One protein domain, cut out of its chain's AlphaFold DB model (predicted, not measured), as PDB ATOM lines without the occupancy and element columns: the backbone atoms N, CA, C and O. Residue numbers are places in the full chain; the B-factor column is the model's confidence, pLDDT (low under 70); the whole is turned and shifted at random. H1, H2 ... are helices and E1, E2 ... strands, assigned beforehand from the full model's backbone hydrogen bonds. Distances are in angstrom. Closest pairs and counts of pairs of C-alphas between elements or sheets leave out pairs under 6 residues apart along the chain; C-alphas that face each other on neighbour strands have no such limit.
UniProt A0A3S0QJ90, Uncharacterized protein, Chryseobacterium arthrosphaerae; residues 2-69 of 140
ATOM      1  N   THR A   2     -15.577 -48.256 -50.821       93.19
ATOM      2  CA  THR A   2     -15.770 -46.806 -50.763       93.19
ATOM      3  C   THR A   2     -16.069 -46.348 -49.336       93.19
ATOM      4  O   THR A   2     -16.196 -47.158 -48.415       93.19
ATOM      5  N   ILE A   3     -16.183 -45.038 -49.139       92.50
ATOM      6  CA  ILE A   3     -16.685 -44.464 -47.888       92.50
ATOM      7  C   ILE A   3     -18.144 -44.877 -47.635       92.50
ATOM      8  O   ILE A   3     -18.499 -45.129 -46.489       92.50
ATOM      9  N   GLY A   4     -18.972 -45.020 -48.673       91.62
ATOM     10  CA  GLY A   4     -20.343 -45.527 -48.547       91.62
ATOM     11  C   GLY A   4     -20.388 -46.956 -47.997       91.62
ATOM     12  O   GLY A   4     -21.091 -47.214 -47.022       91.62
ATOM     13  N   ASP A   5     -19.559 -47.856 -48.544       90.38
ATOM     14  CA  ASP A   5     -19.400 -49.218 -48.007       90.38
ATOM     15  C   ASP A   5     -18.989 -49.183 -46.526       90.38
ATOM     16  O   ASP A   5     -19.510 -49.932 -45.700       90.38
ATOM     17  N   LEU A   6     -18.057 -48.285 -46.189       87.88
ATOM     18  CA  LEU A   6     -17.542 -48.116 -44.838       87.88
ATOM     19  C   LEU A   6     -18.633 -47.638 -43.862       87.88
ATOM     20  O   LEU A   6     -18.688 -48.146 -42.741       87.88
ATOM     21  N   ASN A   7     -19.492 -46.704 -44.287       88.38
ATOM     22  CA  ASN A   7     -20.599 -46.159 -43.492       88.38
ATOM     23  C   ASN A   7     -21.662 -47.225 -43.178       88.38
ATOM     24  O   ASN A   7     -22.263 -47.183 -42.112       88.38
ATOM     25  N   HIS A   8     -21.881 -48.194 -44.074       85.94
ATOM     26  CA  HIS A   8     -22.832 -49.290 -43.848       85.94
ATOM     27  C   HIS A   8     -22.307 -50.387 -42.913       85.94
ATOM     28  O   HIS A   8     -23.093 -51.182 -42.404       85.94
ATOM     29  N   GLN A   9     -20.988 -50.476 -42.723       80.19
ATOM     30  CA  GLN A   9     -20.375 -51.555 -41.946       80.19
ATOM     31  C   GLN A   9     -20.188 -51.214 -40.467       80.19
ATOM     32  O   GLN A   9     -20.234 -52.118 -39.637       80.19
ATOM     33  N   ILE A  10     -19.888 -49.953 -40.133       74.56
ATOM     34  CA  ILE A  10     -19.503 -49.556 -38.770       74.56
ATOM     35  C   ILE A  10     -19.879 -48.088 -38.517       74.56
ATOM     36  O   ILE A  10     -19.621 -47.225 -39.364       74.56
ATOM     37  N   ASP A  11     -20.384 -47.814 -37.315       83.12
ATOM     38  CA  ASP A  11     -20.795 -46.485 -36.858       83.12
ATOM     39  C   ASP A  11     -19.618 -45.525 -36.601       83.12
ATOM     40  O   ASP A  11     -18.474 -45.925 -36.362       83.12
ATOM     41  N   TYR A  12     -19.919 -44.226 -36.642       86.19
ATOM     42  CA  TYR A  12     -19.033 -43.146 -36.198       86.19
ATOM     43  C   TYR A  12     -19.525 -42.576 -34.850       86.19
ATOM     44  O   TYR A  12     -20.730 -42.590 -34.602       86.19
ATOM     45  N   PRO A  13     -18.634 -42.029 -33.997       89.75
ATOM     46  CA  PRO A  13     -17.196 -41.896 -34.206       89.75
ATOM     47  C   PRO A  13     -16.448 -43.215 -34.017       89.75
ATOM     48  O   PRO A  13     -16.823 -44.064 -33.209       89.75
ATOM     49  N   ARG A  14     -15.348 -43.379 -34.753       90.00
ATOM     50  CA  ARG A  14     -14.511 -44.579 -34.664       90.00
ATOM     51  C   ARG A  14     -13.360 -44.339 -33.717       90.00
ATOM     52  O   ARG A  14     -12.507 -43.495 -33.976       90.00
ATOM     53  N   VAL A  15     -13.343 -45.106 -32.635       91.94
ATOM     54  CA  VAL A  15     -12.377 -44.948 -31.552       91.94
ATOM     55  C   VAL A  15     -11.334 -46.055 -31.624       91.94
ATOM     56  O   VAL A  15     -11.638 -47.229 -31.428       91.94
ATOM     57  N   TYR A  16     -10.102 -45.658 -31.905       93.12
ATOM     58  CA  TYR A  16      -8.906 -46.489 -31.878       93.12
ATOM     59  C   TYR A  16      -8.105 -46.190 -30.615       93.12
ATOM     60  O   TYR A  16      -8.155 -45.077 -30.081       93.12
ATOM     61  N   LYS A  17      -7.298 -47.153 -30.173       93.38
ATOM     62  CA  LYS A  17      -6.267 -46.909 -29.158       93.38
ATOM     63  C   LYS A  17      -4.904 -47.242 -29.732       93.38
ATOM     64  O   LYS A  17      -4.706 -48.324 -30.273       93.38
ATOM     65  N   CYS A  18      -3.963 -46.317 -29.612       94.25
ATOM     66  CA  CYS A  18      -2.566 -46.550 -29.944       94.25
ATOM     67  C   CYS A  18      -1.724 -46.157 -28.733       94.25
ATOM     68  O   CYS A  18      -1.616 -44.979 -28.397       94.25
ATOM     69  N   MET A  19      -1.168 -47.160 -28.056       93.00
ATOM     70  CA  MET A  19      -0.471 -47.000 -26.778       93.00
ATOM     71  C   MET A  19      -1.349 -46.273 -25.738       93.00
ATOM     72  O   MET A  19      -2.422 -46.768 -25.401       93.00
ATOM     73  N   ASP A  20      -0.923 -45.116 -25.225       89.75
ATOM     74  CA  ASP A  20      -1.659 -44.292 -24.257       89.75
ATOM     75  C   ASP A  20      -2.633 -43.294 -24.917       89.75
ATOM     76  O   ASP A  20      -3.310 -42.532 -24.223       89.75
ATOM     77  N   LYS A  21      -2.708 -43.268 -26.256       93.12
ATOM     78  CA  LYS A  21      -3.527 -42.316 -27.011       93.12
ATOM     79  C   LYS A  21      -4.823 -42.943 -27.494       93.12
ATOM     80  O   LYS A  21      -4.841 -44.022 -28.082       93.12
ATOM     81  N   THR A  22      -5.908 -42.202 -27.297       94.31
ATOM     82  CA  THR A  22      -7.189 -42.464 -27.957       94.31
ATOM     83  C   THR A  22      -7.235 -41.651 -29.243       94.31
ATOM     84  O   THR A  22      -7.029 -40.440 -29.205       94.31
ATOM     85  N   ILE A  23      -7.486 -42.315 -30.367       94.69
ATOM     86  CA  ILE A  23      -7.606 -41.690 -31.684       94.69
ATOM     87  C   ILE A  23      -9.060 -41.823 -32.112       94.69
ATOM     88  O   ILE A  23      -9.557 -42.932 -32.309       94.69
ATOM     89  N   GLN A  24      -9.740 -40.691 -32.237       94.25
ATOM     90  CA  GLN A  24     -11.120 -40.634 -32.689       94.25
ATOM     91  C   GLN A  24     -11.154 -40.145 -34.134       94.25
ATOM     92  O   GLN A  24     -10.632 -39.075 -34.434       94.25
ATOM     93  N   ILE A  25     -11.776 -40.925 -35.016       93.25
ATOM     94  CA  ILE A  25     -12.060 -40.521 -36.390       93.25
ATOM     95  C   ILE A  25     -13.559 -40.287 -36.511       93.25
ATOM     96  O   ILE A  25     -14.359 -41.220 -36.404       93.25
ATOM     97  N   ASP A  26     -13.923 -39.033 -36.734       92.56
ATOM     98  CA  ASP A  26     -15.287 -38.626 -37.040       92.56
ATOM     99  C   ASP A  26     -15.569 -38.762 -38.542       92.56
ATOM    100  O   ASP A  26     -14.661 -38.834 -39.375       92.56
ATOM    101  N   ARG A  27     -16.854 -38.794 -38.902       92.25
ATOM    102  CA  ARG A  27     -17.261 -38.759 -40.307       92.25
ATOM    103  C   ARG A  27     -17.074 -37.340 -40.843       92.25
ATOM    104  O   ARG A  27     -17.858 -36.451 -40.525       92.25
ATOM    105  N   ASP A  28     -16.071 -37.139 -41.688       91.75
ATOM    106  CA  ASP A  28     -15.822 -35.843 -42.330       91.75
ATOM    107  C   ASP A  28     -16.929 -35.525 -43.345       91.75
ATOM    108  O   ASP A  28     -17.156 -36.304 -44.268       91.75
ATOM    109  N   ALA A  29     -17.611 -34.385 -43.212       91.00
ATOM    110  CA  ALA A  29     -18.717 -33.994 -44.092       91.00
ATOM    111  C   ALA A  29     -18.328 -33.852 -45.580       91.00
ATOM    112  O   ALA A  29     -19.198 -33.914 -46.449       91.00
ATOM    113  N   SER A  30     -17.042 -33.672 -45.889       94.75
ATOM    114  CA  SER A  30     -16.527 -33.573 -47.258       94.75
ATOM    115  C   SER A  30     -16.396 -34.923 -47.967       94.75
ATOM    116  O   SER A  30     -16.300 -34.944 -49.198       94.75
ATOM    117  N   TRP A  31     -16.393 -36.046 -47.236       94.38
ATOM    118  CA  TRP A  31     -16.308 -37.360 -47.871       94.38
ATOM    119  C   TRP A  31     -17.660 -37.744 -48.473       94.38
ATOM    120  O   TRP A  31     -18.690 -37.744 -47.791       94.38
ATOM    121  N   LYS A  32     -17.649 -38.103 -49.749       96.19
ATOM    122  CA  LYS A  32     -18.799 -38.614 -50.493       96.19
ATOM    123  C   LYS A  32     -18.820 -40.134 -50.440       96.19
ATOM    124  O   LYS A  32     -17.784 -40.764 -50.269       96.19
ATOM    125  N   ASP A  33     -19.987 -40.740 -50.611       94.69
ATOM    126  CA  ASP A  33     -20.118 -42.197 -50.503       94.69
ATOM    127  C   ASP A  33     -19.374 -42.967 -51.606       94.69
ATOM    128  O   ASP A  33     -19.002 -44.123 -51.398       94.69
ATOM    129  N   ASP A  34     -19.107 -42.334 -52.747       95.81
ATOM    130  CA  ASP A  34     -18.305 -42.871 -53.849       95.81
ATOM    131  C   ASP A  34     -16.794 -42.636 -53.681       95.81
ATOM    132  O   ASP A  34     -15.995 -43.188 -54.442       95.81
ATOM    133  N   ASP A  35     -16.376 -41.869 -52.668       94.88
ATOM    134  CA  ASP A  35     -14.962 -41.650 -52.398       94.88
ATOM    135  C   ASP A  35     -14.252 -42.954 -52.028       94.88
ATOM    136  O   ASP A  35     -14.789 -43.837 -51.351       94.88
ATOM    137  N   SER A  36     -12.981 -43.044 -52.419       93.19
ATOM    138  CA  SER A  36     -12.114 -44.145 -52.011       93.19
ATOM    139  C   SER A  36     -11.981 -44.213 -50.488       93.19
ATOM    140  O   SER A  36     -11.701 -43.203 -49.834       93.19
ATOM    141  N   ILE A  37     -12.056 -45.428 -49.933       91.69
ATOM    142  CA  ILE A  37     -11.779 -45.689 -48.512       91.69
ATOM    143  C   ILE A  37     -10.370 -45.240 -48.083       91.69
ATOM    144  O   ILE A  37     -10.104 -45.047 -46.899       91.69
ATOM    145  N   LEU A  38      -9.456 -45.012 -49.032       92.81
ATOM    146  CA  LEU A  38      -8.138 -44.454 -48.735       92.81
ATOM    147  C   LEU A  38      -8.214 -43.081 -48.058       92.81
ATOM    148  O   LEU A  38      -7.330 -42.782 -47.267       92.81
ATOM    149  N   LYS A  39      -9.265 -42.273 -48.283       92.94
ATOM    150  CA  LYS A  39      -9.445 -41.003 -47.551       92.94
ATOM    151  C   LYS A  39      -9.539 -41.228 -46.040       92.94
ATOM    152  O   LYS A  39      -8.870 -40.543 -45.267       92.94
ATOM    153  N   TYR A  40     -10.304 -42.241 -45.637       93.81
ATOM    154  CA  TYR A  40     -10.421 -42.652 -44.243       93.81
ATOM    155  C   TYR A  40      -9.077 -43.133 -43.682       93.81
ATOM    156  O   TYR A  40      -8.638 -42.664 -42.633       93.81
ATOM    157  N   TYR A  41      -8.391 -44.032 -44.396       94.19
ATOM    158  CA  TYR A  41      -7.115 -44.576 -43.924       94.19
ATOM    159  C   TYR A  41      -5.977 -43.561 -43.910       94.19
ATOM    160  O   TYR A  41      -5.129 -43.657 -43.032       94.19
ATOM    161  N   ASN A  42      -5.972 -42.584 -44.816       94.69
ATOM    162  CA  ASN A  42      -5.045 -41.455 -44.759       94.69
ATOM    163  C   ASN A  42      -5.277 -40.632 -43.496       94.69
ATOM    164  O   ASN A  42      -4.343 -40.399 -42.745       94.69
ATOM    165  N   THR A  43      -6.535 -40.294 -43.206       95.06
ATOM    166  CA  THR A  43      -6.883 -39.528 -42.001       95.06
ATOM    167  C   THR A  43      -6.461 -40.269 -40.732       95.06
ATOM    168  O   THR A  43      -5.828 -39.696 -39.851       95.06
ATOM    169  N   LEU A  44      -6.737 -41.574 -40.653       95.19
ATOM    170  CA  LEU A  44      -6.288 -42.392 -39.527       95.19
ATOM    171  C   LEU A  44      -4.752 -42.488 -39.451       95.19
ATOM    172  O   LEU A  44      -4.194 -42.426 -38.357       95.19
ATOM    173  N   ALA A  45      -4.070 -42.641 -40.588       96.38
ATOM    174  CA  ALA A  45      -2.611 -42.689 -40.650       96.38
ATOM    175  C   ALA A  45      -1.970 -41.378 -40.173       96.38
ATOM    176  O   ALA A  45      -0.987 -41.423 -39.429       96.38
ATOM    177  N   ASP A  46      -2.546 -40.234 -40.544       96.19
ATOM    178  CA  ASP A  46      -2.089 -38.910 -40.126       96.19
ATOM    179  C   ASP A  46      -2.220 -38.738 -38.608       96.19
ATOM    180  O   ASP A  46      -1.273 -38.296 -37.959       96.19
ATOM    181  N   GLU A  47      -3.345 -39.152 -38.013       95.88
ATOM    182  CA  GLU A  47      -3.532 -39.107 -36.557       95.88
ATOM    183  C   GLU A  47      -2.562 -40.031 -35.809       95.88
ATOM    184  O   GLU A  47      -1.940 -39.616 -34.830       95.88
ATOM    185  N   VAL A  48      -2.381 -41.268 -36.282       96.19
ATOM    186  CA  VAL A  48      -1.430 -42.223 -35.689       96.19
ATOM    187  C   VAL A  48       0.007 -41.700 -35.774       96.19
ATOM    188  O   VAL A  48       0.775 -41.844 -34.823       96.19
ATOM    189  N   SER A  49       0.375 -41.062 -36.887       96.44
ATOM    190  CA  SER A  49       1.736 -40.559 -37.125       96.44
ATOM    191  C   SER A  49       2.091 -39.318 -36.295       96.44
ATOM    192  O   SER A  49       3.245 -38.892 -36.297       96.44
ATOM    193  N   LYS A  50       1.138 -38.736 -35.550       95.50
ATOM    194  CA  LYS A  50       1.425 -37.689 -34.550       95.50
ATOM    195  C   LYS A  50       2.119 -38.240 -33.302       95.50
ATOM    196  O   LYS A  50       2.606 -37.460 -32.483       95.50
ATOM    197  N   ILE A  51       2.137 -39.560 -33.124       95.00
ATOM    198  CA  ILE A  51       2.761 -40.202 -31.974       95.00
ATOM    199  C   ILE A  51       4.259 -40.386 -32.238       95.00
ATOM    200  O   ILE A  51       4.653 -40.974 -33.244       95.00
ATOM    201  N   ASP A  52       5.106 -39.890 -31.329       94.56
ATOM    202  CA  ASP A  52       6.558 -39.936 -31.525       94.56
ATOM    203  C   ASP A  52       7.072 -41.376 -31.685       94.56
ATOM    204  O   ASP A  52       6.718 -42.278 -30.926       94.56
ATOM    205  N   GLY A  53       7.929 -41.578 -32.688       92.81
ATOM    206  CA  GLY A  53       8.475 -42.889 -33.038       92.81
ATOM    207  C   GLY A  53       7.537 -43.790 -33.845       92.81
ATOM    208  O   GLY A  53       7.897 -44.941 -34.083       92.81
ATOM    209  N   ILE A  54       6.374 -43.301 -34.293       95.12
ATOM    210  CA  ILE A  54       5.436 -44.062 -35.127       95.12
ATOM    211  C   ILE A  54       5.183 -43.326 -36.442       95.12
ATOM    212  O   ILE A  54       4.894 -42.135 -36.473       95.12
ATOM    213  N   GLN A  55       5.253 -44.070 -37.542       95.19
ATOM    214  CA  GLN A  55       4.739 -43.664 -38.843       95.19
ATOM    215  C   GLN A  55       3.692 -44.680 -39.289       95.19
ATOM    216  O   GLN A  55       3.891 -45.890 -39.155       95.19
ATOM    217  N   ALA A  56       2.588 -44.194 -39.841       95.31
ATOM    218  CA  ALA A  56       1.549 -45.023 -40.419       95.31
ATOM    219  C   ALA A  56       1.275 -44.616 -41.867       95.31
ATOM    220  O   ALA A  56       1.368 -43.448 -42.233       95.31
ATOM    221  N   PHE A  57       0.919 -45.601 -42.685       93.75
ATOM    222  CA  PHE A  57       0.584 -45.418 -44.094       93.75
ATOM    223  C   PHE A  57      -0.650 -46.254 -44.432       93.75
ATOM    224  O   PHE A  57      -0.800 -47.350 -43.886       93.75
ATOM    225  N   PRO A  58      -1.526 -45.811 -45.346       92.50
ATOM    226  CA  PRO A  58      -2.576 -46.680 -45.863       92.50
ATOM    227  C   PRO A  58      -1.957 -47.904 -46.556       92.50
ATOM    228  O   PRO A  58      -0.992 -47.790 -47.307       92.50
ATOM    229  N   SER A  59      -2.552 -49.084 -46.382       86.12
ATOM    230  CA  SER A  59      -2.090 -50.308 -47.058       86.12
ATOM    231  C   SER A  59      -2.416 -50.357 -48.559       86.12
ATOM    232  O   SER A  59      -2.132 -51.352 -49.221       86.12
ATOM    233  N   GLY A  60      -3.074 -49.324 -49.096       80.12
ATOM    234  CA  GLY A  60      -3.592 -49.291 -50.467       80.12
ATOM    235  C   GLY A  60      -4.906 -50.058 -50.665       80.12
ATOM    236  O   GLY A  60      -5.527 -49.930 -51.716       80.12
ATOM    237  N   VAL A  61      -5.361 -50.813 -49.657       77.94
ATOM    238  CA  VAL A  61      -6.608 -51.591 -49.701       77.94
ATOM    239  C   VAL A  61      -7.555 -51.223 -48.558       77.94
ATOM    240  O   VAL A  61      -8.408 -50.355 -48.711       77.94
ATOM    241  N   ASN A  62      -7.429 -51.887 -47.414       80.88
ATOM    242  CA  ASN A  62      -8.293 -51.731 -46.251       80.88
ATOM    243  C   ASN A  62      -7.451 -51.958 -44.988       80.88
ATOM    244  O   ASN A  62      -7.412 -53.062 -44.444       80.88
ATOM    245  N   GLY A  63      -6.682 -50.949 -44.579       86.31
ATOM    246  CA  GLY A  63      -5.845 -51.038 -43.387       86.31
ATOM    247  C   GLY A  63      -4.691 -50.044 -43.366       86.31
ATOM    248  O   GLY A  63      -4.553 -49.198 -44.250       86.31
ATOM    249  N   LEU A  64      -3.847 -50.208 -42.351       90.38
ATOM    250  CA  LEU A  64      -2.624 -49.443 -42.151       90.38
ATOM    251  C   LEU A  64      -1.394 -50.348 -42.189       90.38
ATOM    252  O   LEU A  64      -1.453 -51.513 -41.794       90.38
ATOM    253  N   ILE A  65      -0.280 -49.771 -42.619       90.31
ATOM    254  CA  ILE A  65       1.077 -50.274 -42.438       90.31
ATOM    255  C   ILE A  65       1.742 -49.377 -41.399       90.31
ATOM    256  O   ILE A  65       1.668 -48.155 -41.513       90.31
ATOM    257  N   PHE A  66       2.400 -49.977 -40.408       91.12
ATOM    258  CA  PHE A  66       3.137 -49.254 -39.374       91.12
ATOM    259  C   PHE A  66       4.641 -49.388 -39.605       91.12
ATOM    260  O   PHE A  66       5.139 -50.479 -39.885       91.12
ATOM    261  N   ARG A  67       5.365 -48.286 -39.416       90.94
ATOM    262  CA  ARG A  67       6.816 -48.262 -39.241       90.94
ATOM    263  C   ARG A  67       7.111 -47.638 -37.883       90.94
ATOM    264  O   ARG A  67       6.658 -46.532 -37.603       90.94
ATOM    265  N   ILE A  68       7.826 -48.368 -37.036       91.50
ATOM    266  CA  ILE A  68       7.991 -48.023 -35.622       91.50
ATOM    267  C   ILE A  68       9.482 -47.948 -35.301       91.50
ATOM    268  O   ILE A  68      10.221 -48.897 -35.562       91.50
ATOM    269  N   ASP A  69       9.916 -46.828 -34.727       92.00
ATOM    270  CA  ASP A  69      11.265 -46.667 -34.188       92.00
ATOM    271  C   ASP A  69      11.359 -47.383 -32.838       92.00
ATOM    272  O   ASP A  69      10.932 -46.877 -31.795       92.00
TER     273      ASP A  69
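Overview. This is residues 2 to 69 of the 140 residues of an uncharacterized protein of Chryseobacterium arthrosphaerae (UniProt A0A3S0QJ90). One helix, H2, makes the core, and two separate two-stranded hairpins, E1 with E2 and E3 with E4, pack on two different sides of it. The short helix H1 and the long unnamed stretch of residues 26 to 37 lie together at one end of the long axis, and Asp 69 lies at the other. The printed part has 68 residues, with two named helices and four named strands in the order H1, E1, E2, H2, E3, E4; the class is mixed, helices and strands. Each sheet holds two antiparallel strands, in the orders E1 - E2 and E3 - E4. The whole is compact, with a radius of gyration of the C-alphas of 12.1 A, and elongated, spanning 36 by 22 by 19 A.

Along the chain. E1 is residues 14 to 18, 13.0 A from first to last C-alpha, and E2 is residues 21 to 25, 12.8 A. E3 is residues 54 to 58, 13.6 A, and E4 is residues 64 to 68, 12.5 A, with C-alpha 68 at (7.991, -48.023, -35.622). H2, residues 38 to 48, is the longest helix at 14.8 A and begins with C-alpha 38 at (-8.138, -44.454, -48.735). H1, residues 3 to 9, measures 10.0 A and begins with C-alpha 3 at (-16.685, -44.464, -47.888).

Arrangement. E1 and E2 form an antiparallel hairpin, their directions at 154 degrees, with N 16 and O 23 within hydrogen-bond range at 2.8 A. E3 and E4 form another, at 158 degrees, with N 55 and O 67 at 2.8 A. H2 and E3 have 13 pairs of C-alphas within 8 A, the closest being those of Ala 45 and Ala 56, 4.8 A apart. The closest C-alphas of H2 and E4 are those of Tyr 41 and Leu 64, 6.9 A apart. For H2 and E2 they are those of Ile 25 and Leu 44, at 6.8 A. E1 and E2 are each apart from E3 and E4. H1 and H2 are close but not clearly touching, with the C-alphas of Ile 3 and Tyr 40 closest at 7.5 A, and their lines are about perpendicular at 77 degrees. In H1 and H2 every O i to N i+4 pair is within hydrogen-bond range.

Size, cuts and confidence. The two C-alphas farthest apart are those of Asp 34 and Asp 69, at 35.7 A. The printed part, residues 2 to 69, has no cut. The link from E2 to H2, 12 residues, is long; the other four links are tight. The mean pLDDT of the printed part is 91.6, and no printed residue is under 70.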